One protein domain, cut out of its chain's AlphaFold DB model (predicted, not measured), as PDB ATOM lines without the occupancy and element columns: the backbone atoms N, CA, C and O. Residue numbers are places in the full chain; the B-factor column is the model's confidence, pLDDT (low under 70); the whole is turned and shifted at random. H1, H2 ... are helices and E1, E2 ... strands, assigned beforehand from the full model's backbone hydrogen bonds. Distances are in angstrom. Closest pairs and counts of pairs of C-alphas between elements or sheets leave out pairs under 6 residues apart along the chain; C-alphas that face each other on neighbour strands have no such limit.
ATOM      1  N   ASP A 301     247.697 122.703 242.525       92.06
ATOM      2  CA  ASP A 301     247.565 121.431 243.240       92.06
ATOM      3  C   ASP A 301     247.465 120.219 242.291       92.06
ATOM      4  O   ASP A 301     247.386 119.074 242.735       92.06
ATOM      5  N   THR A 302     247.491 120.439 240.972       94.12
ATOM      6  CA  THR A 302     247.480 119.353 239.982       94.12
ATOM      7  C   THR A 302     248.860 118.727 239.794       94.12
ATOM      8  O   THR A 302     249.891 119.403 239.858       94.12
ATOM      9  N   GLN A 303     248.887 117.436 239.446       91.44
ATOM     10  CA  GLN A 303     250.134 116.731 239.132       91.44
ATOM     11  C   GLN A 303     250.897 117.388 237.971       91.44
ATOM     12  O   GLN A 303     252.116 117.511 238.053       91.44
ATOM     13  N   ALA A 304     250.184 117.881 236.953       89.62
ATOM     14  CA  ALA A 304     250.761 118.583 235.804       89.62
ATOM     15  C   ALA A 304     251.548 119.847 236.202       89.62
ATOM     16  O   ALA A 304     252.499 120.233 235.529       89.62
ATOM     17  N   PHE A 305     251.181 120.501 237.309       91.06
ATOM     18  CA  PHE A 305     251.914 121.658 237.823       91.06
ATOM     19  C   PHE A 305     253.075 121.248 238.742       91.06
ATOM     20  O   PHE A 305     254.168 121.824 238.678       91.06
ATOM     21  N   ILE A 306     252.846 120.259 239.613       90.31
ATOM     22  CA  ILE A 306     253.836 119.785 240.591       90.31
ATOM     23  C   ILE A 306     255.010 119.109 239.875       90.31
ATOM     24  O   ILE A 306     256.161 119.484 240.096       90.31
ATOM     25  N   SER A 307     254.710 118.167 238.983       89.25
ATOM     26  CA  SER A 307     255.674 117.380 238.217       89.25
ATOM     27  C   SER A 307     255.199 117.263 236.763       89.25
ATOM     28  O   SER A 307     254.594 116.245 236.414       89.25
ATOM     29  N   PRO A 308     255.463 118.289 235.931       88.62
ATOM     30  CA  PRO A 308     255.126 118.277 234.511       88.62
ATOM     31  C   PRO A 308     255.635 117.013 233.812       88.62
ATOM     32  O   PRO A 308     256.800 116.646 233.964       88.62
ATOM     33  N   ALA A 309     254.771 116.348 233.049       88.00
ATOM     34  CA  ALA A 309     255.107 115.127 232.318       88.00
ATOM     35  C   ALA A 309     255.599 115.399 230.885       88.00
ATOM     36  O   ALA A 309     256.150 114.510 230.238       88.00
ATOM     37  N   ASN A 310     255.370 116.607 230.361       88.50
ATOM     38  CA  ASN A 310     255.696 116.989 228.988       88.50
ATOM     39  C   ASN A 310     255.999 118.496 228.861       88.50
ATOM     40  O   ASN A 310     255.702 119.290 229.757       88.50
ATOM     41  N   SER A 311     256.551 118.896 227.710       88.75
ATOM     42  CA  SER A 311     256.946 120.283 227.425       88.75
ATOM     43  C   SER A 311     255.778 121.281 227.476       88.75
ATOM     44  O   SER A 311     255.987 122.436 227.845       88.75
ATOM     45  N   VAL A 312     254.551 120.872 227.118       92.00
ATOM     46  CA  VAL A 312     253.361 121.744 227.180       92.00
ATOM     47  C   VAL A 312     253.026 122.084 228.629       92.00
ATOM     48  O   VAL A 312     252.733 123.235 228.947       92.00
ATOM     49  N   GLU A 313     253.089 121.102 229.526       91.88
ATOM     50  CA  GLU A 313     252.850 121.300 230.957       91.88
ATOM     51  C   GLU A 313     253.928 122.182 231.598       91.88
ATOM     52  O   GLU A 313     253.589 123.094 232.353       91.88
ATOM     53  N   GLU A 314     255.205 121.995 231.242       89.81
ATOM     54  CA  GLU A 314     256.306 122.871 231.681       89.81
ATOM     55  C   GLU A 314     256.074 124.324 231.240       89.81
ATOM     56  O   GLU A 314     256.143 125.258 232.048       89.81
ATOM     57  N   TYR A 315     255.727 124.511 229.965       91.38
ATOM     58  CA  TYR A 315     255.409 125.814 229.391       91.38
ATOM     59  C   TYR A 315     254.213 126.474 230.096       91.38
ATOM     60  O   TYR A 315     254.271 127.638 230.502       91.38
ATOM     61  N   ASN A 316     253.122 125.727 230.284       93.50
ATOM     62  CA  ASN A 316     251.893 126.230 230.897       93.50
ATOM     63  C   ASN A 316     252.072 126.541 232.389       93.50
ATOM     64  O   ASN A 316     251.480 127.501 232.887       93.50
ATOM     65  N   LYS A 317     252.919 125.788 233.102       92.62
ATOM     66  CA  LYS A 317     253.320 126.093 234.482       92.62
ATOM     67  C   LYS A 317     253.997 127.459 234.564       92.62
ATOM     68  O   LYS A 317     253.604 128.288 235.391       92.62
ATOM     69  N   PHE A 318     254.974 127.718 233.692       91.44
ATOM     70  CA  PHE A 318     255.637 129.021 233.627       91.44
ATOM     71  C   PHE A 318     254.654 130.139 233.257       91.44
ATOM     72  O   PHE A 318     254.634 131.183 233.912       91.44
ATOM     73  N   SER A 319     253.782 129.904 232.270       93.06
ATOM     74  CA  SER A 319     252.731 130.852 231.887       93.06
ATOM     75  C   SER A 319     251.864 131.253 233.087       93.06
ATOM     76  O   SER A 319     251.782 132.442 233.397       93.06
ATOM     77  N   LEU A 320     251.307 130.286 233.824       95.06
ATOM     78  CA  LEU A 320     250.484 130.541 235.014       95.06
ATOM     79  C   LEU A 320     251.223 131.377 236.062       95.06
ATOM     80  O   LEU A 320     250.678 132.352 236.578       95.06
ATOM     81  N   ASN A 321     252.477 131.021 236.345       94.38
ATOM     82  CA  ASN A 321     253.339 131.749 237.271       94.38
ATOM     83  C   ASN A 321     253.587 133.197 236.824       94.38
ATOM     84  O   ASN A 321     253.529 134.120 237.643       94.38
ATOM     85  N   SER A 322     253.840 133.407 235.532       93.81
ATOM     86  CA  SER A 322     254.097 134.729 234.961       93.81
ATOM     87  C   SER A 322     252.845 135.619 234.969       93.81
ATOM     88  O   SER A 322     252.923 136.773 235.391       93.81
ATOM     89  N   ILE A 323     251.674 135.072 234.614       96.06
ATOM     90  CA  ILE A 323     250.391 135.790 234.648       96.06
ATOM     91  C   ILE A 323     250.054 136.182 236.084       96.06
ATOM     92  O   ILE A 323     249.699 137.332 236.333       96.06
ATOM     93  N   PHE A 324     250.231 135.269 237.043       96.69
ATOM     94  CA  PHE A 324     249.949 135.556 238.446       96.69
ATOM     95  C   PHE A 324     250.757 136.757 238.954       96.69
ATOM     96  O   PHE A 324     250.201 137.692 239.534       96.69
ATOM     97  N   ASN A 325     252.056 136.787 238.640       95.94
ATOM     98  CA  ASN A 325     252.921 137.927 238.942       95.94
ATOM     99  C   ASN A 325     252.452 139.201 238.246       95.94
ATOM    100  O   ASN A 325     252.346 140.250 238.878       95.94
ATOM    101  N   PHE A 326     252.144 139.127 236.954       95.81
ATOM    102  CA  PHE A 326     251.686 140.279 236.189       95.81
ATOM    103  C   PHE A 326     250.425 140.924 236.777       95.81
ATOM    104  O   PHE A 326     250.381 142.149 236.911       95.81
ATOM    105  N   LEU A 327     249.424 140.128 237.164       97.38
ATOM    106  CA  LEU A 327     248.177 140.639 237.736       97.38
ATOM    107  C   LEU A 327     248.425 141.351 239.072       97.38
ATOM    108  O   LEU A 327     247.994 142.495 239.237       97.38
ATOM    109  N   HIS A 328     249.195 140.740 239.980       97.25
ATOM    110  CA  HIS A 328     249.603 141.383 241.235       97.25
ATOM    111  C   HIS A 328     250.351 142.700 240.985       97.25
ATOM    112  O   HIS A 328     250.067 143.715 241.627       97.25
ATOM    113  N   ASN A 329     251.255 142.718 240.006       95.44
ATOM    114  CA  ASN A 329     252.055 143.894 239.669       95.44
ATOM    115  C   ASN A 329     251.202 145.022 239.077       95.44
ATOM    116  O   ASN A 329     251.455 146.198 239.346       95.44
ATOM    117  N   CYS A 330     250.173 144.691 238.293       95.81
ATOM    118  CA  CYS A 330     249.206 145.660 237.787       95.81
ATOM    119  C   CYS A 330     248.381 146.282 238.918       95.81
ATOM    120  O   CYS A 330     248.326 147.511 239.001       95.81
ATOM    121  N   CYS A 331     247.820 145.467 239.817       96.38
ATOM    122  CA  CYS A 331     247.091 145.949 240.995       96.38
ATOM    123  C   CYS A 331     247.972 146.843 241.877       96.38
ATOM    124  O   CYS A 331     247.547 147.920 242.292       96.38
ATOM    125  N   PHE A 332     249.218 146.436 242.129       96.69
ATOM    126  CA  PHE A 332     250.164 147.222 242.918       96.69
ATOM    127  C   PHE A 332     250.524 148.544 242.244       96.69
ATOM    128  O   PHE A 332     250.439 149.595 242.872       96.69
ATOM    129  N   SER A 333     250.862 148.514 240.952       95.31
ATOM    130  CA  SER A 333     251.167 149.723 240.184       95.31
ATOM    131  C   SER A 333     250.010 150.721 240.220       95.31
ATOM    132  O   SER A 333     250.263 151.915 240.350       95.31
ATOM    133  N   PHE A 334     248.765 150.252 240.103       96.06
ATOM    134  CA  PHE A 334     247.587 151.112 240.201       96.06
ATOM    135  C   PHE A 334     247.431 151.688 241.610       96.06
ATOM    136  O   PHE A 334     247.331 152.902 241.775       96.06
ATOM    137  N   TYR A 335     247.482 150.826 242.629       95.19
ATOM    138  CA  TYR A 335     247.335 151.209 244.031       95.19
ATOM    139  C   TYR A 335     248.336 152.296 244.439       95.19
ATOM    140  O   TYR A 335     247.960 153.316 245.010       95.19
ATOM    141  N   ILE A 336     249.605 152.118 244.074       94.38
ATOM    142  CA  ILE A 336     250.670 153.088 244.338       94.38
ATOM    143  C   ILE A 336     250.393 154.440 243.670       94.38
ATOM    144  O   ILE A 336     250.631 155.489 244.264       94.38
ATOM    145  N   GLN A 337     249.907 154.429 242.429       91.56
ATOM    146  CA  GLN A 337     249.730 155.648 241.642       91.56
ATOM    147  C   GLN A 337     248.453 156.417 241.980       91.56
ATOM    148  O   GLN A 337     248.439 157.633 241.799       91.56
ATOM    149  N   LYS A 338     247.387 155.727 242.405       91.81
ATOM    150  CA  LYS A 338     246.032 156.297 242.517       91.81
ATOM    151  C   LYS A 338     245.471 156.325 243.938       91.81
ATOM    152  O   LYS A 338     244.537 157.076 244.191       91.81
ATOM    153  N   CYS A 339     246.006 155.526 244.861       89.12
ATOM    154  CA  CYS A 339     245.468 155.413 246.222       89.12
ATOM    155  C   CYS A 339     246.303 156.138 247.291       89.12
ATOM    156  O   CYS A 339     245.953 156.042 248.463       89.12
ATOM    157  N   GLU A 340     247.386 156.825 246.903       89.56
ATOM    158  CA  GLU A 340     248.285 157.592 247.789       89.56
ATOM    159  C   GLU A 340     248.668 156.863 249.098       89.56
ATOM    160  O   GLU A 340     248.434 157.368 250.200       89.56
ATOM    161  N   PRO A 341     249.235 155.645 249.014       93.25
ATOM    162  CA  PRO A 341     249.525 154.861 250.204       93.25
ATOM    163  C   PRO A 341     250.679 155.440 251.023       93.25
ATOM    164  O   PRO A 341     251.635 156.001 250.490       93.25
ATOM    165  N   ASN A 342     250.625 155.228 252.337       93.44
ATOM    166  CA  ASN A 342     251.745 155.526 253.227       93.44
ATOM    167  C   ASN A 342     252.823 154.423 253.177       93.44
ATOM    168  O   ASN A 342     252.595 153.328 252.664       93.44
ATOM    169  N   LEU A 343     253.995 154.690 253.771       94.44
ATOM    170  CA  LEU A 343     255.130 153.754 253.773       94.44
ATOM    171  C   LEU A 343     254.755 152.351 254.270       94.44
ATOM    172  O   LEU A 343     255.162 151.362 253.667       94.44
ATOM    173  N   ARG A 344     253.968 152.250 255.346       95.06
ATOM    174  CA  ARG A 344     253.560 150.959 255.912       95.06
ATOM    175  C   ARG A 344     252.739 150.149 254.908       95.06
ATOM    176  O   ARG A 344     253.025 148.977 254.700       95.06
ATOM    177  N   GLN A 345     251.773 150.782 254.248       96.25
ATOM    178  CA  GLN A 345     250.948 150.137 253.222       96.25
ATOM    179  C   GLN A 345     251.772 149.711 251.999       96.25
ATOM    180  O   GLN A 345     251.519 148.650 251.426       96.25
ATOM    181  N   ILE A 346     252.766 150.519 251.609       96.81
ATOM    182  CA  ILE A 346     253.707 150.177 250.534       96.81
ATOM    183  C   ILE A 346     254.502 148.924 250.921       96.81
ATOM    184  O   ILE A 346     254.502 147.965 250.152       96.81
ATOM    185  N   LYS A 347     255.106 148.903 252.121       96.62
ATOM    186  CA  LYS A 347     255.865 147.758 252.657       96.62
ATOM    187  C   LYS A 347     255.013 146.487 252.689       96.62
ATOM    188  O   LYS A 347     255.413 145.472 252.133       96.62
ATOM    189  N   GLU A 348     253.814 146.550 253.271       97.00
ATOM    190  CA  GLU A 348     252.904 145.399 253.388       97.00
ATOM    191  C   GLU A 348     252.543 144.802 252.017       97.00
ATOM    192  O   GLU A 348     252.616 143.586 251.825       97.00
ATOM    193  N   LYS A 349     252.190 145.641 251.031       96.19
ATOM    194  CA  LYS A 349     251.854 145.148 249.687       96.19
ATOM    195  C   LYS A 349     253.074 144.682 248.895       96.19
ATOM    196  O   LYS A 349     252.947 143.726 248.133       96.19
ATOM    197  N   LEU A 350     254.231 145.322 249.062       97.62
ATOM    198  CA  LEU A 350     255.461 144.902 248.394       97.62
ATOM    199  C   LEU A 350     255.950 143.553 248.936       97.62
ATOM    200  O   LEU A 350     256.231 142.670 248.138       97.62
ATOM    201  N   LEU A 351     255.939 143.346 250.257       97.38
ATOM    202  CA  LEU A 351     256.273 142.058 250.883       97.38
ATOM    203  C   LEU A 351     255.380 140.920 250.375       97.38
ATOM    204  O   LEU A 351     255.845 139.801 250.157       97.38
ATOM    205  N   HIS A 352     254.094 141.199 250.141       97.00
ATOM    206  CA  HIS A 352     253.210 140.224 249.514       97.00
ATOM    207  C   HIS A 352     253.685 139.857 248.099       97.00
ATOM    208  O   HIS A 352     253.751 138.676 247.774       97.00
ATOM    209  N   ILE A 353     254.077 140.832 247.274       97.06
ATOM    210  CA  ILE A 353     254.631 140.574 245.934       97.06
ATOM    211  C   ILE A 353     255.953 139.810 246.015       97.06
ATOM    212  O   ILE A 353     256.143 138.874 245.245       97.06
ATOM    213  N   GLU A 354     256.838 140.160 246.948       97.12
ATOM    214  CA  GLU A 354     258.098 139.446 247.191       97.12
ATOM    215  C   GLU A 354     257.828 137.958 247.493       97.12
ATOM    216  O   GLU A 354     258.456 137.079 246.904       97.12
ATOM    217  N   HIS A 355     256.818 137.656 248.319       96.88
ATOM    218  CA  HIS A 355     256.389 136.279 248.580       96.88
ATOM    219  C   HIS A 355     255.865 135.569 247.320       96.88
ATOM    220  O   HIS A 355     256.174 134.397 247.095       96.88
ATOM    221  N   ILE A 356     255.088 136.262 246.483       95.81
ATOM    222  CA  ILE A 356     254.591 135.706 245.218       95.81
ATOM    223  C   ILE A 356     255.752 135.411 244.262       95.81
ATOM    224  O   ILE A 356     255.814 134.303 243.738       95.81
ATOM    225  N   GLN A 357     256.699 136.338 244.091       94.56
ATOM    226  CA  GLN A 357     257.884 136.139 243.248       94.56
ATOM    227  C   GLN A 357     258.751 134.977 243.747       94.56
ATOM    228  O   GLN A 357     259.198 134.158 242.946       94.56
ATOM    229  N   ALA A 358     258.938 134.853 245.066       93.38
ATOM    230  CA  ALA A 358     259.653 133.726 245.665       93.38
ATOM    231  C   ALA A 358     258.936 132.390 245.408       93.38
ATOM    232  O   ALA A 358     259.575 131.392 245.087       93.38
ATOM    233  N   LYS A 359     257.601 132.374 245.501       91.88
ATOM    234  CA  LYS A 359     256.773 131.188 245.245       91.88
ATOM    235  C   LYS A 359     256.772 130.765 243.772       91.88
ATOM    236  O   LYS A 359     256.662 129.572 243.495       91.88
ATOM    237  N   THR A 360     256.825 131.708 242.836       91.25
ATOM    238  CA  THR A 360     256.727 131.421 241.395       91.25
ATOM    239  C   THR A 360     258.073 131.309 240.685       91.25
ATOM    240  O   THR A 360     258.103 130.826 239.555       91.25
ATOM    241  N   GLY A 361     259.154 131.798 241.298       88.81
ATOM    242  CA  GLY A 361     260.482 131.903 240.685       88.81
ATOM    243  C   GLY A 361     260.626 133.050 239.673       88.81
ATOM    244  O   GLY A 361     261.677 133.192 239.057       88.81
ATOM    245  N   VAL A 362     259.594 133.882 239.484       89.75
ATOM    246  CA  VAL A 362     259.593 134.968 238.487       89.75
ATOM    247  C   VAL A 362     260.035 136.277 239.142       89.75
ATOM    248  O   VAL A 362     259.256 136.879 239.879       89.75
ATOM    249  N   LYS A 363     261.252 136.762 238.850       89.50
ATOM    250  CA  LYS A 363     261.795 137.991 239.463       89.50
ATOM    251  C   LYS A 363     261.521 139.236 238.616       89.50
ATOM    252  O   LYS A 363     262.367 139.705 237.861       89.50
ATOM    253  N   ASN A 364     260.316 139.786 238.732       90.88
ATOM    254  CA  ASN A 364     259.915 140.980 237.986       90.88
ATOM    255  C   ASN A 364     260.435 142.264 238.663       90.88
ATOM    256  O   ASN A 364     260.140 142.505 239.833       90.88
ATOM    257  N   PHE A 365     261.141 143.123 237.916       93.38
ATOM    258  CA  PHE A 365     261.678 144.400 238.415       93.38
ATOM    259  C   PHE A 365     260.616 145.496 238.638       93.38
ATOM    260  O   PHE A 365     260.802 146.408 239.446       93.38
ATOM    261  N   HIS A 366     259.492 145.432 237.922       93.69
ATOM    262  CA  HIS A 366     258.522 146.524 237.816       93.69
ATOM    263  C   HIS A 366     257.838 146.907 239.153       93.69
ATOM    264  O   HIS A 366     257.558 148.094 239.350       93.69
ATOM    265  N   PRO A 367     257.549 145.981 240.091       95.88
ATOM    266  CA  PRO A 367     257.051 146.331 241.425       95.88
ATOM    267  C   PRO A 367     258.037 147.174 242.224       95.88
ATOM    268  O   PRO A 367     257.639 148.185 242.795       95.88
ATOM    269  N   TYR A 368     259.322 146.814 242.210       97.50
ATOM    270  CA  TYR A 368     260.354 147.562 242.924       97.50
ATOM    271  C   TYR A 368     260.503 148.969 242.342       97.50
ATOM    272  O   TYR A 368     260.579 149.931 243.097       97.50
ATOM    273  N   GLU A 369     260.409 149.123 241.015       96.38
ATOM    274  CA  GLU A 369     260.388 150.441 240.363       96.38
ATOM    275  C   GLU A 369     259.267 151.332 240.918       96.38
ATOM    276  O   GLU A 369     259.488 152.490 241.271       96.38
ATOM    277  N   LYS A 370     258.050 150.782 241.030       96.25
ATOM    278  CA  LYS A 370     256.887 151.524 241.535       96.25
ATOM    279  C   LYS A 370     256.965 151.794 243.026       96.25
ATOM    280  O   LYS A 370     256.572 152.875 243.453       96.25
ATOM    281  N   ALA A 371     257.512 150.869 243.803       97.62
ATOM    282  CA  ALA A 371     257.770 151.097 245.215       97.62
ATOM    283  C   ALA A 371     258.801 152.219 245.425       97.62
ATOM    284  O   ALA A 371     258.547 153.111 246.228       97.62
ATOM    285  N   ILE A 372     259.899 152.243 244.661       97.94
ATOM    286  CA  ILE A 372     260.907 153.317 244.711       97.94
ATOM    287  C   ILE A 372     260.263 154.673 244.405       97.94
ATOM    288  O   ILE A 372     260.406 155.606 245.194       97.94
ATOM    289  N   GLU A 373     259.501 154.774 243.308       96.12
ATOM    290  CA  GLU A 373     258.761 155.997 242.955       96.12
ATOM    291  C   GLU A 373     257.844 156.466 244.102       96.12
ATOM    292  O   GLU A 373     257.775 157.659 244.397       96.12
ATOM    293  N   ALA A 374     257.150 155.539 244.765       96.44
ATOM    294  CA  ALA A 374     256.234 155.837 245.864       96.44
ATOM    295  C   ALA A 374     256.953 156.294 247.138       96.44
ATOM    296  O   ALA A 374     256.521 157.245 247.792       96.44
ATOM    297  N   ILE A 375     258.046 155.617 247.494       96.75
ATOM    298  CA  ILE A 375     258.837 155.919 248.688       96.75
ATOM    299  C   ILE A 375     259.523 157.277 248.526       96.75
ATOM    300  O   ILE A 375     259.488 158.076 249.458       96.75
ATOM    301  N   ILE A 376     260.056 157.583 247.336       95.62
ATOM    302  CA  ILE A 376     260.607 158.908 247.011       95.62
ATOM    303  C   ILE A 376     259.557 159.995 247.268       95.62
ATOM    304  O   ILE A 376     259.818 160.917 248.037       95.62
ATOM    305  N   ARG A 377     258.337 159.840 246.734       93.25
ATOM    306  CA  ARG A 377     257.238 160.790 246.990       93.25
ATOM    307  C   ARG A 377     256.905 160.902 248.479       93.25
ATOM    308  O   ARG A 377     256.697 162.003 248.983       93.25
ATOM    309  N   CYS A 378     256.878 159.779 249.203       92.88
ATOM    310  CA  CYS A 378     256.655 159.771 250.651       92.88
ATOM    311  C   CYS A 378     257.726 160.560 251.413       92.88
ATOM    312  O   CYS A 378     257.400 161.192 252.416       92.88
ATOM    313  N   ILE A 379     258.988 160.504 250.980       92.38
ATOM    314  CA  ILE A 379     260.094 161.260 251.578       92.38
ATOM    315  C   ILE A 379     259.937 162.745 251.261       92.38
ATOM    316  O   ILE A 379     259.952 163.563 252.175       92.38
ATOM    317  N   GLU A 380     259.722 163.096 249.993       90.88
ATOM    318  CA  GLU A 380     259.579 164.488 249.549       90.88
ATOM    319  C   GLU A 380     258.435 165.213 250.268       90.88
ATOM    320  O   GLU A 380     258.623 166.322 250.771       90.88
ATOM    321  N   LEU A 381     257.275 164.559 250.400       88.38
ATOM    322  CA  LEU A 381     256.130 165.080 251.156       88.38
ATOM    323  C   LEU A 381     256.426 165.245 252.650       88.38
ATOM    324  O   LEU A 381     255.806 166.072 253.315       88.38
ATOM    325  N   HIS A 382     257.331 164.435 253.199       86.75
ATOM    326  CA  HIS A 382     257.688 164.482 254.611       86.75
ATOM    327  C   HIS A 382     258.709 165.595 254.896       86.75
ATOM    328  O   HIS A 382     258.522 166.330 255.859       86.75
ATOM    329  N   ILE A 383     259.717 165.771 254.031       84.81
ATOM    330  CA  ILE A 383     260.695 166.877 254.097       84.81
ATOM    331  C   ILE A 383     260.010 168.237 253.888       84.81
ATOM    332  O   ILE A 383     260.458 169.249 254.412       84.81
ATOM    333  N   GLY A 384     258.923 168.287 253.112       79.94
ATOM    334  CA  GLY A 384     258.172 169.522 252.867       79.94
ATOM    335  C   GLY A 384     257.409 170.081 254.076       79.94
ATOM    336  O   GLY A 384     256.815 171.149 253.954       79.94
ATOM    337  N   LYS A 385     257.381 169.382 255.218       82.25
ATOM    338  CA  LYS A 385     256.703 169.835 256.444       82.25
ATOM    339  C   LYS A 385     257.671 170.625 257.327       82.25
ATOM    340  O   LYS A 385     258.821 170.235 257.456       82.25
ATOM    341  N   ASP A 386     257.197 171.690 257.974       67.12
ATOM    342  CA  ASP A 386     258.045 172.543 258.830       67.12
ATOM    343  C   ASP A 386     258.514 171.844 260.122       67.12
ATOM    344  O   ASP A 386     259.591 172.142 260.633       67.12
ATOM    345  N   ASP A 387     257.732 170.889 260.633       70.00
ATOM    346  CA  ASP A 387     258.083 170.051 261.781       70.00
ATOM    347  C   ASP A 387     257.849 168.580 261.430       70.00
ATOM    348  O   ASP A 387     256.714 168.096 261.377       70.00
ATOM    349  N   PHE A 388     258.936 167.879 261.113       74.31
ATOM    350  CA  PHE A 388     258.910 166.461 260.781       74.31
ATOM    351  C   PHE A 388     259.687 165.603 261.783       74.31
ATOM    352  O   PHE A 388     260.578 166.080 262.492       74.31
ATOM    353  N   ASP A 389     259.329 164.317 261.824       81.75
ATOM    354  CA  ASP A 389     259.947 163.309 262.683       81.75
ATOM    355  C   ASP A 389     261.144 162.664 261.972       81.75
ATOM    356  O   ASP A 389     260.990 161.934 260.985       81.75
ATOM    357  N   ASN A 390     262.339 162.902 262.513       81.50
ATOM    358  CA  ASN A 390     263.598 162.380 261.986       81.50
ATOM    359  C   ASN A 390     263.607 160.844 261.909       81.50
ATOM    360  O   ASN A 390     264.122 160.284 260.943       81.50
ATOM    361  N   ARG A 391     262.987 160.141 262.871       84.88
ATOM    362  CA  ARG A 391     262.942 158.666 262.869       84.88
ATOM    363  C   ARG A 391     262.118 158.137 261.706       84.88
ATOM    364  O   ARG A 391     262.494 157.157 261.070       84.88
ATOM    365  N   LEU A 392     261.002 158.802 261.404       86.06
ATOM    366  CA  LEU A 392     260.150 158.424 260.281       86.06
ATOM    367  C   LEU A 392     260.819 158.692 258.933       86.06
ATOM    368  O   LEU A 392     260.448 158.050 257.951       86.06
ATOM    369  N   ILE A 393     261.725 159.665 258.838       87.44
ATOM    370  CA  ILE A 393     262.508 159.897 257.621       87.44
ATOM    371  C   ILE A 393     263.568 158.814 257.447       87.44
ATOM    372  O   ILE A 393     263.654 158.261 256.351       87.44
ATOM    373  N   GLU A 394     264.312 158.470 258.500       89.69
ATOM    374  CA  GLU A 394     265.346 157.434 258.389       89.69
ATOM    375  C   GLU A 394     264.734 156.080 257.999       89.69
ATOM    376  O   GLU A 394     265.234 155.443 257.079       89.69
ATOM    377  N   ASP A 395     263.570 155.707 258.556       92.31
ATOM    378  CA  ASP A 395     262.842 154.487 258.148       92.31
ATOM    379  C   ASP A 395     262.454 154.491 256.653       92.31
ATOM    380  O   ASP A 395     262.468 153.458 255.979       92.31
ATOM    381  N   LYS A 396     262.128 155.662 256.085       93.94
ATOM    382  CA  LYS A 396     261.858 155.777 254.641       93.94
ATOM    383  C   LYS A 396     263.132 155.641 253.812       93.94
ATOM    384  O   LYS A 396     263.083 155.031 252.747       93.94
ATOM    385  N   LEU A 397     264.242 156.233 254.256       94.06
ATOM    386  CA  LEU A 397     265.530 156.162 253.559       94.06
ATOM    387  C   LEU A 397     266.118 154.747 253.605       94.06
ATOM    388  O   LEU A 397     266.674 154.281 252.611       94.06
ATOM    389  N   GLU A 398     265.976 154.050 254.728       95.38
ATOM    390  CA  GLU A 398     266.374 152.650 254.875       95.38
ATOM    391  C   GLU A 398     265.563 151.752 253.935       95.38
ATOM    392  O   GLU A 398     266.135 150.988 253.154       95.38
ATOM    393  N   GLU A 399     264.238 151.917 253.910       97.00
ATOM    394  CA  GLU A 399     263.387 151.166 252.988       97.00
ATOM    395  C   GLU A 399     263.705 151.493 251.521       97.00
ATOM    396  O   GLU A 399     263.775 150.592 250.688       97.00
ATOM    397  N   LEU A 400     263.969 152.764 251.189       97.75
ATOM    398  CA  LEU A 400     264.392 153.158 249.844       97.75
ATOM    399  C   LEU A 400     265.683 152.437 249.426       97.75
ATOM    400  O   LEU A 400     265.769 151.942 248.302       97.75
ATOM    401  N   ASN A 401     266.670 152.340 250.324       97.25
ATOM    402  CA  ASN A 401     267.904 151.591 250.076       97.25
ATOM    403  C   ASN A 401     267.623 150.108 249.803       97.25
ATOM    404  O   ASN A 401     268.115 149.567 248.811       97.25
ATOM    405  N   ARG A 402     266.809 149.467 250.654       97.56
ATOM    406  CA  ARG A 402     266.435 148.051 250.515       97.56
ATOM    407  C   ARG A 402     265.792 147.779 249.157       97.56
ATOM    408  O   ARG A 402     266.199 146.862 248.446       97.56
ATOM    409  N   VAL A 403     264.814 148.594 248.766       98.00
ATOM    410  CA  VAL A 403     264.063 148.384 247.521       98.00
ATOM    411  C   VAL A 403     264.915 148.683 246.279       98.00
ATOM    412  O   VAL A 403     264.765 147.993 245.272       98.00
ATOM    413  N   ILE A 404     265.853 149.639 246.329       98.25
ATOM    414  CA  ILE A 404     266.811 149.870 245.228       98.25
ATOM    415  C   ILE A 404     267.714 148.647 245.010       98.25
ATOM    416  O   ILE A 404     267.966 148.276 243.862       98.25
ATOM    417  N   LEU A 405     268.171 147.997 246.086       97.44
ATOM    418  CA  LEU A 405     268.956 146.764 245.983       97.44
ATOM    419  C   LEU A 405     268.142 145.649 245.311       97.44
ATOM    420  O   LEU A 405     268.609 145.042 244.350       97.44
ATOM    421  N   LEU A 406     266.894 145.451 245.744       97.44
ATOM    422  CA  LEU A 406     265.994 144.457 245.152       97.44
ATOM    423  C   LEU A 406     265.666 144.752 243.685       97.44
ATOM    424  O   LEU A 406     265.613 143.835 242.867       97.44
ATOM    425  N   TYR A 407     265.495 146.026 243.320       97.62
ATOM    426  CA  TYR A 407     265.333 146.418 241.922       97.62
ATOM    427  C   TYR A 407     266.555 146.011 241.091       97.62
ATOM    428  O   TYR A 407     266.382 145.487 239.994       97.62
ATOM    429  N   LYS A 408     267.776 146.220 241.603       96.75
ATOM    430  CA  LYS A 408     269.011 145.815 240.918       96.75
ATOM    431  C   LYS A 408     269.070 144.299 240.717       96.75
ATOM    432  O   LYS A 408     269.300 143.852 239.601       96.75
ATOM    433  N   GLU A 409     268.804 143.518 241.761       94.50
ATOM    434  CA  GLU A 409     268.791 142.051 241.671       94.50
ATOM    435  C   GLU A 409     267.748 141.544 240.664       94.50
ATOM    436  O   GLU A 409     268.026 140.665 239.844       94.50
ATOM    437  N   ALA A 410     266.544 142.121 240.688       93.31
ATOM    438  CA  ALA A 410     265.484 141.780 239.749       93.31
ATOM    439  C   ALA A 410     265.810 142.224 238.314       93.31
ATOM    440  O   ALA A 410     265.451 141.528 237.365       93.31
ATOM    441  N   TYR A 411     266.501 143.354 238.143       93.31
ATOM    442  CA  TYR A 411     267.017 143.819 236.855       93.31
ATOM    443  C   TYR A 411     268.061 142.848 236.285       93.31
ATOM    444  O   TYR A 411     267.906 142.419 235.142       93.31
ATOM    445  N   ASP A 412     269.062 142.453 237.075       90.69
ATOM    446  CA  ASP A 412     270.131 141.541 236.644       90.69
ATOM    447  C   ASP A 412     269.549 140.172 236.238       90.69
ATOM    448  O   ASP A 412     269.895 139.604 235.193       90.69
ATOM    449  N   TRP A 413     268.586 139.662 237.015       88.75
ATOM    450  CA  TRP A 413     267.845 138.454 236.654       88.75
ATOM    451  C   TRP A 413     267.027 138.647 235.372       88.75
ATOM    452  O   TRP A 413     267.106 137.831 234.456       88.75
ATOM    453  N   SER A 414     266.280 139.748 235.262       87.88
ATOM    454  CA  SER A 414     265.425 140.007 234.097       87.88
ATOM    455  C   SER A 414     266.232 140.139 232.804       87.88
ATOM    456  O   SER A 414     265.834 139.588 231.778       87.88
ATOM    457  N   SER A 415     267.376 140.825 232.863       86.44
ATOM    458  CA  SER A 415     268.280 141.016 231.728       86.44
ATOM    459  C   SER A 415     268.917 139.700 231.280       86.44
ATOM    460  O   SER A 415     268.956 139.424 230.083       86.44
ATOM    461  N   SER A 416     269.353 138.856 232.220       82.62
ATOM    462  CA  SER A 416     269.944 137.549 231.896       82.62
ATOM    463  C   SER A 416     268.934 136.534 231.352       82.62
ATOM    464  O   SER A 416     269.302 135.708 230.521       82.62
ATOM    465  N   HIS A 417     267.666 136.609 231.769       80.94
ATOM    466  CA  HIS A 417     266.612 135.664 231.370       80.94
ATOM    467  C   HIS A 417     265.719 136.180 230.228       80.94
ATOM    468  O   HIS A 417     264.738 135.523 229.874       80.94
ATOM    469  N   GLN A 418     266.017 137.361 229.665       81.06
ATOM    470  CA  GLN A 418     265.211 138.008 228.619       81.06
ATOM    471  C   GLN A 418     263.719 138.025 228.991       81.06
ATOM    472  O   GLN A 418     262.837 137.505 228.296       81.06
ATOM    473  N   PHE A 419     263.463 138.579 230.176       81.94
ATOM    474  CA  PHE A 419     262.184 138.510 230.866       81.94
ATOM    475  C   PHE A 419     261.017 139.076 230.042       81.94
ATOM    476  O   PHE A 419     261.084 140.178 229.497       81.94
ATOM    477  N   PHE A 420     259.901 138.340 230.027       84.31
ATOM    478  CA  PHE A 420     258.603 138.835 229.567       84.31
ATOM    479  C   PHE A 420     257.690 139.059 230.775       84.31
ATOM    480  O   PHE A 420     257.568 138.149 231.593       84.31
ATOM    481  N   PRO A 421     256.994 140.212 230.883       84.25
ATOM    482  CA  PRO A 421     256.109 140.487 232.016       84.25
ATOM    483  C   PRO A 421     255.078 139.390 232.284       84.25
ATOM    484  O   PRO A 421     254.742 139.152 233.440       84.25
ATOM    485  N   PHE A 422     254.594 138.752 231.219       90.44
ATOM    486  CA  PHE A 422     253.765 137.555 231.241       90.44
ATOM    487  C   PHE A 422     253.911 136.800 229.915       90.44
ATOM    488  O   PHE A 422     254.356 137.368 228.912       90.44
ATOM    489  N   GLN A 423     253.469 135.547 229.918       90.25
ATOM    490  CA  GLN A 423     253.308 134.697 228.746       90.25
ATOM    491  C   GLN A 423     251.992 133.924 228.878       90.25
ATOM    492  O   GLN A 423     251.642 133.500 229.981       90.25
ATOM    493  N   LEU A 424     251.255 133.753 227.782       93.25
ATOM    494  CA  LEU A 424     250.008 132.984 227.781       93.25
ATOM    495  C   LEU A 424     250.283 131.474 227.690       93.25
ATOM    496  O   LEU A 424     251.409 131.091 227.374       93.25
ATOM    497  N   PRO A 425     249.298 130.607 227.996       93.94
ATOM    498  CA  PRO A 425     249.408 129.170 227.760       93.94
ATOM    499  C   PRO A 425     249.666 128.843 226.289       93.94
ATOM    500  O   PRO A 425     249.431 129.677 225.417       93.94
ATOM    501  N   PHE A 426     250.139 127.625 226.015       93.44
ATOM    502  CA  PHE A 426     250.578 127.212 224.679       93.44
ATOM    503  C   PHE A 426     249.490 127.430 223.619       93.44
ATOM    504  O   PHE A 426     249.717 128.155 222.657       93.44
ATOM    505  N   GLU A 427     248.285 126.903 223.857       92.19
ATOM    506  CA  GLU A 427     247.137 127.058 222.948       92.19
ATOM    507  C   GLU A 427     246.688 128.519 222.799       92.19
ATOM    508  O   GLU A 427     246.330 128.952 221.711       92.19
ATOM    509  N   GLU A 428     246.747 129.307 223.877       92.38
ATOM    510  CA  GLU A 428     246.380 130.731 223.852       92.38
ATOM    511  C   GLU A 428     247.483 131.625 223.251       92.38
ATOM    512  O   GLU A 428     247.286 132.826 223.080       92.38
ATOM    513  N   SER A 429     248.645 131.052 222.926       92.38
ATOM    514  CA  SER A 429     249.767 131.719 222.250       92.38
ATOM    515  C   SER A 429     249.845 131.360 220.761       92.38
ATOM    516  O   SER A 429     250.889 131.563 220.131       92.38
ATOM    517  N   MET A 430     248.766 130.801 220.204       91.62
ATOM    518  CA  MET A 430     248.663 130.419 218.799       91.62
ATOM    519  C   MET A 430     247.670 131.283 218.022       91.62
ATOM    520  O   MET A 430     246.653 131.701 218.566       91.62
ATOM    521  N   CYS A 431     247.937 131.486 216.731       88.94
ATOM    522  CA  CYS A 431     246.969 132.005 215.760       88.94
ATOM    523  C   CYS A 431     246.900 131.099 214.521       88.94
ATOM    524  O   CYS A 431     247.805 130.294 214.281       88.94
ATOM    525  N   SER A 432     245.824 131.192 213.736       83.06
ATOM    526  CA  SER A 432     245.628 130.325 212.561       83.06
ATOM    527  C   SER A 432     245.941 131.048 211.249       83.06
ATOM    528  O   SER A 432     245.604 132.217 211.066       83.06
ATOM    529  N   VAL A 433     246.563 130.347 210.294       77.12
ATOM    530  CA  VAL A 433     246.762 130.847 208.922       77.12
ATOM    531  C   VAL A 433     245.692 130.281 207.998       77.12
ATOM    532  O   VAL A 433     245.537 129.064 207.902       77.12
ATOM    533  N   GLY A 434     244.987 131.164 207.286       67.88
ATOM    534  CA  GLY A 434     244.014 130.782 206.262       67.88
ATOM    535  C   GLY A 434     242.869 129.930 206.813       67.88
ATOM    536  O   GLY A 434     242.149 130.350 207.712       67.88
ATOM    537  N   ASP A 435     242.712 128.732 206.261       61.53
ATOM    538  CA  ASP A 435     241.719 127.719 206.638       61.53
ATOM    539  C   ASP A 435     242.106 126.886 207.879       61.53
ATOM    540  O   ASP A 435     241.385 125.960 208.251       61.53
ATOM    541  N   GLY A 436     243.230 127.203 208.532       64.06
ATOM    542  CA  GLY A 436     243.750 126.460 209.684       64.06
ATOM    543  C   GLY A 436     244.786 125.389 209.328       64.06
ATOM    544  O   GLY A 436     245.159 124.596 210.192       64.06
ATOM    545  N   SER A 437     245.281 125.372 208.087       69.31
ATOM    546  CA  SER A 437     246.338 124.459 207.620       69.31
ATOM    547  C   SER A 437     247.668 124.598 208.374       69.31
ATOM    548  O   SER A 437     248.395 123.615 208.523       69.31
ATOM    549  N   ILE A 438     247.985 125.791 208.891       80.44
ATOM    550  CA  ILE A 438     249.153 126.049 209.745       80.44
ATOM    551  C   ILE A 438     248.704 126.864 210.960       80.44
ATOM    552  O   ILE A 438     248.050 127.898 210.817       80.44
ATOM    553  N   ARG A 439     249.097 126.424 212.160       89.06
ATOM    554  CA  ARG A 439     249.024 127.237 213.380       89.06
ATOM    555  C   ARG A 439     250.368 127.915 213.603       89.06
ATOM    556  O   ARG A 439     251.396 127.255 213.498       89.06
ATOM    557  N   LEU A 440     250.365 129.211 213.885       92.94
ATOM    558  CA  LEU A 440     251.562 129.981 214.210       92.94
ATOM    559  C   LEU A 440     251.645 130.118 215.719       92.94
ATOM    560  O   LEU A 440     250.700 130.582 216.348       92.94
ATOM    561  N   PHE A 441     252.779 129.748 216.289       93.44
ATOM    562  CA  PHE A 441     253.042 129.854 217.710       93.44
ATOM    563  C   PHE A 441     253.958 131.044 217.988       93.44
ATOM    564  O   PHE A 441     255.009 131.196 217.360       93.44
ATOM    565  N   MET A 442     253.562 131.903 218.931       91.31
ATOM    566  CA  MET A 442     254.378 133.048 219.324       91.31
ATOM    567  C   MET A 442     254.245 133.385 220.819       91.31
ATOM    568  O   MET A 442     253.377 134.166 221.209       91.31
ATOM    569  N   PRO A 443     255.148 132.870 221.673       89.12
ATOM    570  CA  PRO A 443     255.140 133.133 223.115       89.12
ATOM    571  C   PRO A 443     255.223 134.622 223.463       89.12
ATOM    572  O   PRO A 443     254.622 135.076 224.437       89.12
ATOM    573  N   SER A 444     255.949 135.407 222.667       88.25
ATOM    574  CA  SER A 444     256.080 136.845 222.885       88.25
ATOM    575  C   SER A 444     254.899 137.660 222.364       88.25
ATOM    576  O   SER A 444     254.952 138.878 222.512       88.25
ATOM    577  N   ALA A 445     253.839 137.074 221.787       87.38
ATOM    578  CA  ALA A 445     252.786 137.796 221.052       87.38
ATOM    579  C   ALA A 445     252.209 139.005 221.811       87.38
ATOM    580  O   ALA A 445     252.119 140.101 221.255       87.38
ATOM    581  N   TYR A 446     251.962 138.862 223.113       86.50
ATOM    582  CA  TYR A 446     251.414 139.923 223.969       86.50
ATOM    583  C   TYR A 446     252.455 140.579 224.894       86.50
ATOM    584  O   TYR A 446     252.148 141.542 225.602       86.50
ATOM    585  N   ALA A 447     253.705 140.102 224.872       84.31
ATOM    586  CA  ALA A 447     254.787 140.657 225.676       84.31
ATOM    587  C   ALA A 447     255.160 142.069 225.201       84.31
ATOM    588  O   ALA A 447     255.169 142.365 224.006       84.31
ATOM    589  N   ARG A 448     255.491 142.962 226.135       83.38
ATOM    590  CA  ARG A 448     256.000 144.297 225.799       83.38
ATOM    591  C   ARG A 448     257.518 144.235 225.636       83.38
ATOM    592  O   ARG A 448     258.179 143.630 226.472       83.38
ATOM    593  N   TYR A 449     258.045 144.908 224.615       86.56
ATOM    594  CA  TYR A 449     259.483 145.126 224.476       86.56
ATOM    595  C   TYR A 449     260.045 145.897 225.683       86.56
ATOM    596  O   TYR A 449     259.457 146.899 226.110       86.56
ATOM    597  N   ILE A 450     261.169 145.427 226.226       86.25
ATOM    598  CA  ILE A 450     261.864 146.020 227.371       86.25
ATOM    599  C   ILE A 450     263.261 146.435 226.918       86.25
ATOM    600  O   ILE A 450     264.047 145.597 226.494       86.25
ATOM    601  N   ASN A 451     263.575 147.724 227.052       86.88
ATOM    602  CA  ASN A 451     264.918 148.239 226.817       86.88
ATOM    603  C   ASN A 451     265.714 148.223 228.132       86.88
ATOM    604  O   ASN A 451     265.495 149.062 229.011       86.88
ATOM    605  N   TYR A 452     266.638 147.271 228.268       88.06
ATOM    606  CA  TYR A 452     267.449 147.115 229.479       88.06
ATOM    607  C   TYR A 452     268.458 148.250 229.696       88.06
ATOM    608  O   TYR A 452     268.801 148.523 230.847       88.06
ATOM    609  N   ASN A 453     268.880 148.960 228.645       88.31
ATOM    610  CA  ASN A 453     269.740 150.138 228.795       88.31
ATOM    611  C   ASN A 453     268.986 151.260 229.516       88.31
ATOM    612  O   ASN A 453     269.493 151.819 230.485       88.31
ATOM    613  N   THR A 454     267.725 151.494 229.146       89.62
ATOM    614  CA  THR A 454     266.864 152.459 229.850       89.62
ATOM    615  C   THR A 454     266.643 152.068 231.315       89.62
ATOM    616  O   THR A 454     266.618 152.926 232.194       89.62
ATOM    617  N   LEU A 455     266.502 150.772 231.618       90.88
ATOM    618  CA  LEU A 455     266.360 150.309 233.006       90.88
ATOM    619  C   LEU A 455     267.638 150.511 233.829       90.88
ATOM    620  O   LEU A 455     267.543 150.821 235.020       90.88
ATOM    621  N   LYS A 456     268.812 150.369 233.202       92.88
ATOM    622  CA  LYS A 456     270.116 150.635 233.819       92.88
ATOM    623  C   LYS A 456     270.296 152.118 234.131       92.88
ATOM    624  O   LYS A 456     270.617 152.465 235.263       92.88
ATOM    625  N   GLU A 457     270.003 152.990 233.169       95.12
ATOM    626  CA  GLU A 457     269.995 154.446 233.374       95.12
ATOM    627  C   GLU A 457     269.052 154.837 234.518       95.12
ATOM    628  O   GLU A 457     269.378 155.670 235.365       95.12
ATOM    629  N   ARG A 458     267.892 154.178 234.597       95.06
ATOM    630  CA  ARG A 458     266.920 154.407 235.663       95.06
ATOM    631  C   ARG A 458     267.419 153.966 237.041       95.06
ATOM    632  O   ARG A 458     267.173 154.667 238.021       95.06
ATOM    633  N   LEU A 459     268.158 152.858 237.131       96.19
ATOM    634  CA  LEU A 459     268.835 152.446 238.368       96.19
ATOM    635  C   LEU A 459     269.866 153.489 238.817       96.19
ATOM    636  O   LEU A 459     269.935 153.836 239.998       96.19
ATOM    637  N   GLU A 460     270.665 154.012 237.888       96.44
ATOM    638  CA  GLU A 460     271.620 155.083 238.185       96.44
ATOM    639  C   GLU A 460     270.904 156.349 238.667       96.44
ATOM    640  O   GLU A 460     271.323 156.960 239.653       96.44
ATOM    641  N   GLN A 461     269.785 156.707 238.033       97.19
ATOM    642  CA  GLN A 461     268.945 157.823 238.457       97.19
ATOM    643  C   GLN A 461     268.413 157.622 239.880       97.19
ATOM    644  O   GLN A 461     268.539 158.531 240.696       97.19
ATOM    645  N   PHE A 462     267.875 156.445 240.211       97.25
ATOM    646  CA  PHE A 462     267.387 156.161 241.563       97.25
ATOM    647  C   PHE A 462     268.488 156.278 242.619       97.25
ATOM    648  O   PHE A 462     268.254 156.864 243.675       97.25
ATOM    649  N   ASN A 463     269.700 155.803 242.321       95.88
ATOM    650  CA  ASN A 463     270.842 155.973 243.220       95.88
ATOM    651  C   ASN A 463     271.192 157.454 243.430       95.88
ATOM    652  O   ASN A 463     271.363 157.877 244.569       95.88
ATOM    653  N   ARG A 464     271.223 158.265 242.367       96.31
ATOM    654  CA  ARG A 464     271.463 159.717 242.477       96.31
ATOM    655  C   ARG A 464     270.365 160.421 243.273       96.31
ATOM    656  O   ARG A 464     270.668 161.230 244.147       96.31
ATOM    657  N   THR A 465     269.096 160.109 243.003       95.88
ATOM    658  CA  THR A 465     267.955 160.685 243.727       95.88
ATOM    659  C   THR A 465     268.004 160.329 245.207       95.88
ATOM    660  O   THR A 465     267.742 161.186 246.042       95.88
ATOM    661  N   LYS A 466     268.389 159.099 245.547       94.75
ATOM    662  CA  LYS A 466     268.569 158.676 246.933       94.75
ATOM    663  C   LYS A 466     269.614 159.529 247.666       94.75
ATOM    664  O   LYS A 466     269.311 160.043 248.740       94.75
ATOM    665  N   GLU A 467     270.804 159.705 247.089       94.25
ATOM    666  CA  GLU A 467     271.855 160.546 247.694       94.25
ATOM    667  C   GLU A 467     271.391 162.004 247.840       94.25
ATOM    668  O   GLU A 467     271.570 162.624 248.886       94.25
ATOM    669  N   TYR A 468     270.699 162.531 246.826       94.12
ATOM    670  CA  TYR A 468     270.106 163.867 246.878       94.12
ATOM    671  C   TYR A 468     269.063 164.019 247.996       94.12
ATOM    672  O   TYR A 468     269.055 165.028 248.701       94.12
ATOM    673  N   LEU A 469     268.182 163.030 248.177       92.81
ATOM    674  CA  LEU A 469     267.191 163.043 249.252       92.81
ATOM    675  C   LEU A 469     267.859 162.983 250.624       92.81
ATOM    676  O   LEU A 469     267.442 163.728 251.506       92.81
ATOM    677  N   ARG A 470     268.907 162.167 250.791       91.75
ATOM    678  CA  ARG A 470     269.670 162.105 252.045       91.75
ATOM    679  C   ARG A 470     270.279 163.464 252.387       91.75
ATOM    680  O   ARG A 470     269.998 163.997 253.453       91.75
ATOM    681  N   PHE A 471     270.961 164.087 251.428       90.44
ATOM    682  CA  PHE A 471     271.495 165.441 251.586       90.44
ATOM    683  C   PHE A 471     270.412 166.474 251.946       90.44
ATOM    684  O   PHE A 471     270.606 167.323 252.816       90.44
ATOM    685  N   ARG A 472     269.238 166.408 251.305       88.50
ATOM    686  CA  ARG A 472     268.113 167.294 251.639       88.50
ATOM    687  C   ARG A 472     267.564 167.066 253.042       88.50
ATOM    688  O   ARG A 472     267.159 168.043 253.669       88.50
ATOM    689  N   CYS A 473     267.510 165.820 253.507       86.94
ATOM    690  CA  CYS A 473     267.127 165.509 254.879       86.94
ATOM    691  C   CYS A 473     268.112 166.141 255.861       86.94
ATOM    692  O   CYS A 473     267.671 166.849 256.762       86.94
ATOM    693  N   ASP A 474     269.414 165.964 255.631       87.06
ATOM    694  CA  ASP A 474     270.479 166.517 256.476       87.06
ATOM    695  C   ASP A 474     270.370 168.045 256.583       87.06
ATOM    696  O   ASP A 474     270.250 168.586 257.682       87.06
ATOM    697  N   LEU A 475     270.241 168.743 255.448       86.94
ATOM    698  CA  LEU A 475     270.016 170.194 255.428       86.94
ATOM    699  C   LEU A 475     268.747 170.627 256.171       86.94
ATOM    700  O   LEU A 475     268.687 171.704 256.766       86.94
ATOM    701  N   SER A 476     267.684 169.831 256.080       82.94
ATOM    702  CA  SER A 476     266.415 170.157 256.721       82.94
ATOM    703  C   SER A 476     266.498 169.972 258.241       82.94
ATOM    704  O   SER A 476     265.965 170.804 258.978       82.94
ATOM    705  N   MET A 477     267.238 168.960 258.710       82.00
ATOM    706  CA  MET A 477     267.571 168.776 260.125       82.00
ATOM    707  C   MET A 477     268.425 169.935 260.652       82.00
ATOM    708  O   MET A 477     268.053 170.547 261.650       82.00
ATOM    709  N   GLU A 478     269.484 170.324 259.938       84.25
ATOM    710  CA  GLU A 478     270.309 171.484 260.307       84.25
ATOM    711  C   GLU A 478     269.478 172.771 260.385       84.25
ATOM    712  O   GLU A 478     269.588 173.553 261.329       84.25
ATOM    713  N   ARG A 479     268.579 172.997 259.418       83.31
ATOM    714  CA  ARG A 479     267.689 174.167 259.428       83.31
ATOM    715  C   ARG A 479     266.763 174.172 260.645       83.31
ATOM    716  O   ARG A 479     266.492 175.249 261.188       83.31
ATOM    717  N   LYS A 480     266.277 173.003 261.069       81.44
ATOM    718  CA  LYS A 480     265.462 172.850 262.279       81.44
ATOM    719  C   LYS A 480     266.271 173.215 263.522       81.44
ATOM    720  O   LYS A 480     265.823 174.052 264.302       81.44
TER     721      LYS A 480
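This is residues 301 to 480 of the 621 residues of an uncharacterized protein of Bacteroides sp. NM69_E16B (UniProt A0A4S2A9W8). This is a long, staggered bundle of five helices, H2 to H6, running up and down beside one another, with a small strand hairpin, E1 and E2, at one end of the long axis. H4 touches the other four helices of the bundle, the short H1 packs on the first part of H2, and residues 433 to 438 of the hairpin stick out free. The printed part has 180 residues, with six named helices and two named strands in the order H1 H2 H3 H4 H5 E1 E2 H6; the sheet is E1 - E2, antiparallel, and the class is mostly helix. The whole is loose, with a radius of gyration of the C-alphas of 20.5 A, and its outline is a rod of 75 by 34 by 28 A.

Find C-alpha 430 at (248.663, 130.419, 218.799), where E1 begins; it covers residues 430 to 433, and E2 covers 438 to 441. Then look for H6, residues 452 to 480, the longest helix at 41.7 A, ending at C-alpha 480 at (265.462, 172.850, 262.279). H5 is residues 390 to 416, 39.5 A long; H4 is 366 to 383, 26.2 A; H3 is 343 to 360, 25.6 A. H2, residues 311 to 338, runs 40.5 A from C-alpha 311 at (256.946, 120.283, 227.425), and H1 is residues 303 to 306, 5.0 A.

Start at the hairpin of E1 and E2, where N 431 and O 440 are 2.9 A apart and N 440 and O 431 are 2.8 A apart, within hydrogen-bond range. E1 is apart from H6, and E2 is apart from H5. H5 and H6 touch at a shallow tilt of 9 degrees, opposite ways; their closest C-alphas, Ser 415 and Tyr 452, are 6.6 A apart. H4 and H5 form a helical hairpin and touch, closest at the C-alphas of Tyr 368 and Tyr 407, 5.2 A. H4 touches H6 at the C-alphas of Ile 383 and Cys 473, 6.6 A, and H3 at those of Leu 343 and Ile 375, 6.7 A. With residues 366 to 374 alone, H4 touches residues 329 to 337 of H2; the closest C-alphas, Asn 329 and Pro 367, are 5.8 A apart. H2 and H3 form a helical hairpin at a shallow tilt of 5 degrees, their closest C-alphas being Asn 321 and Thr 360, 5.3 A. H1 touches H2 at the C-alphas of Phe 305 and Lys 317, 5.7 A. In H2 to H6 every O i to N i+4 pair is within hydrogen-bond range; H1 is too short for one.

Look to Asp 435 and Lys 480 for the two C-alphas farthest apart, 75.5 A. The printed part has no cut, and its long link is H5 to E1, residues 417 to 429. The mean pLDDT of the printed part is 90.8; residues 386 and 434 to 437 are under 70.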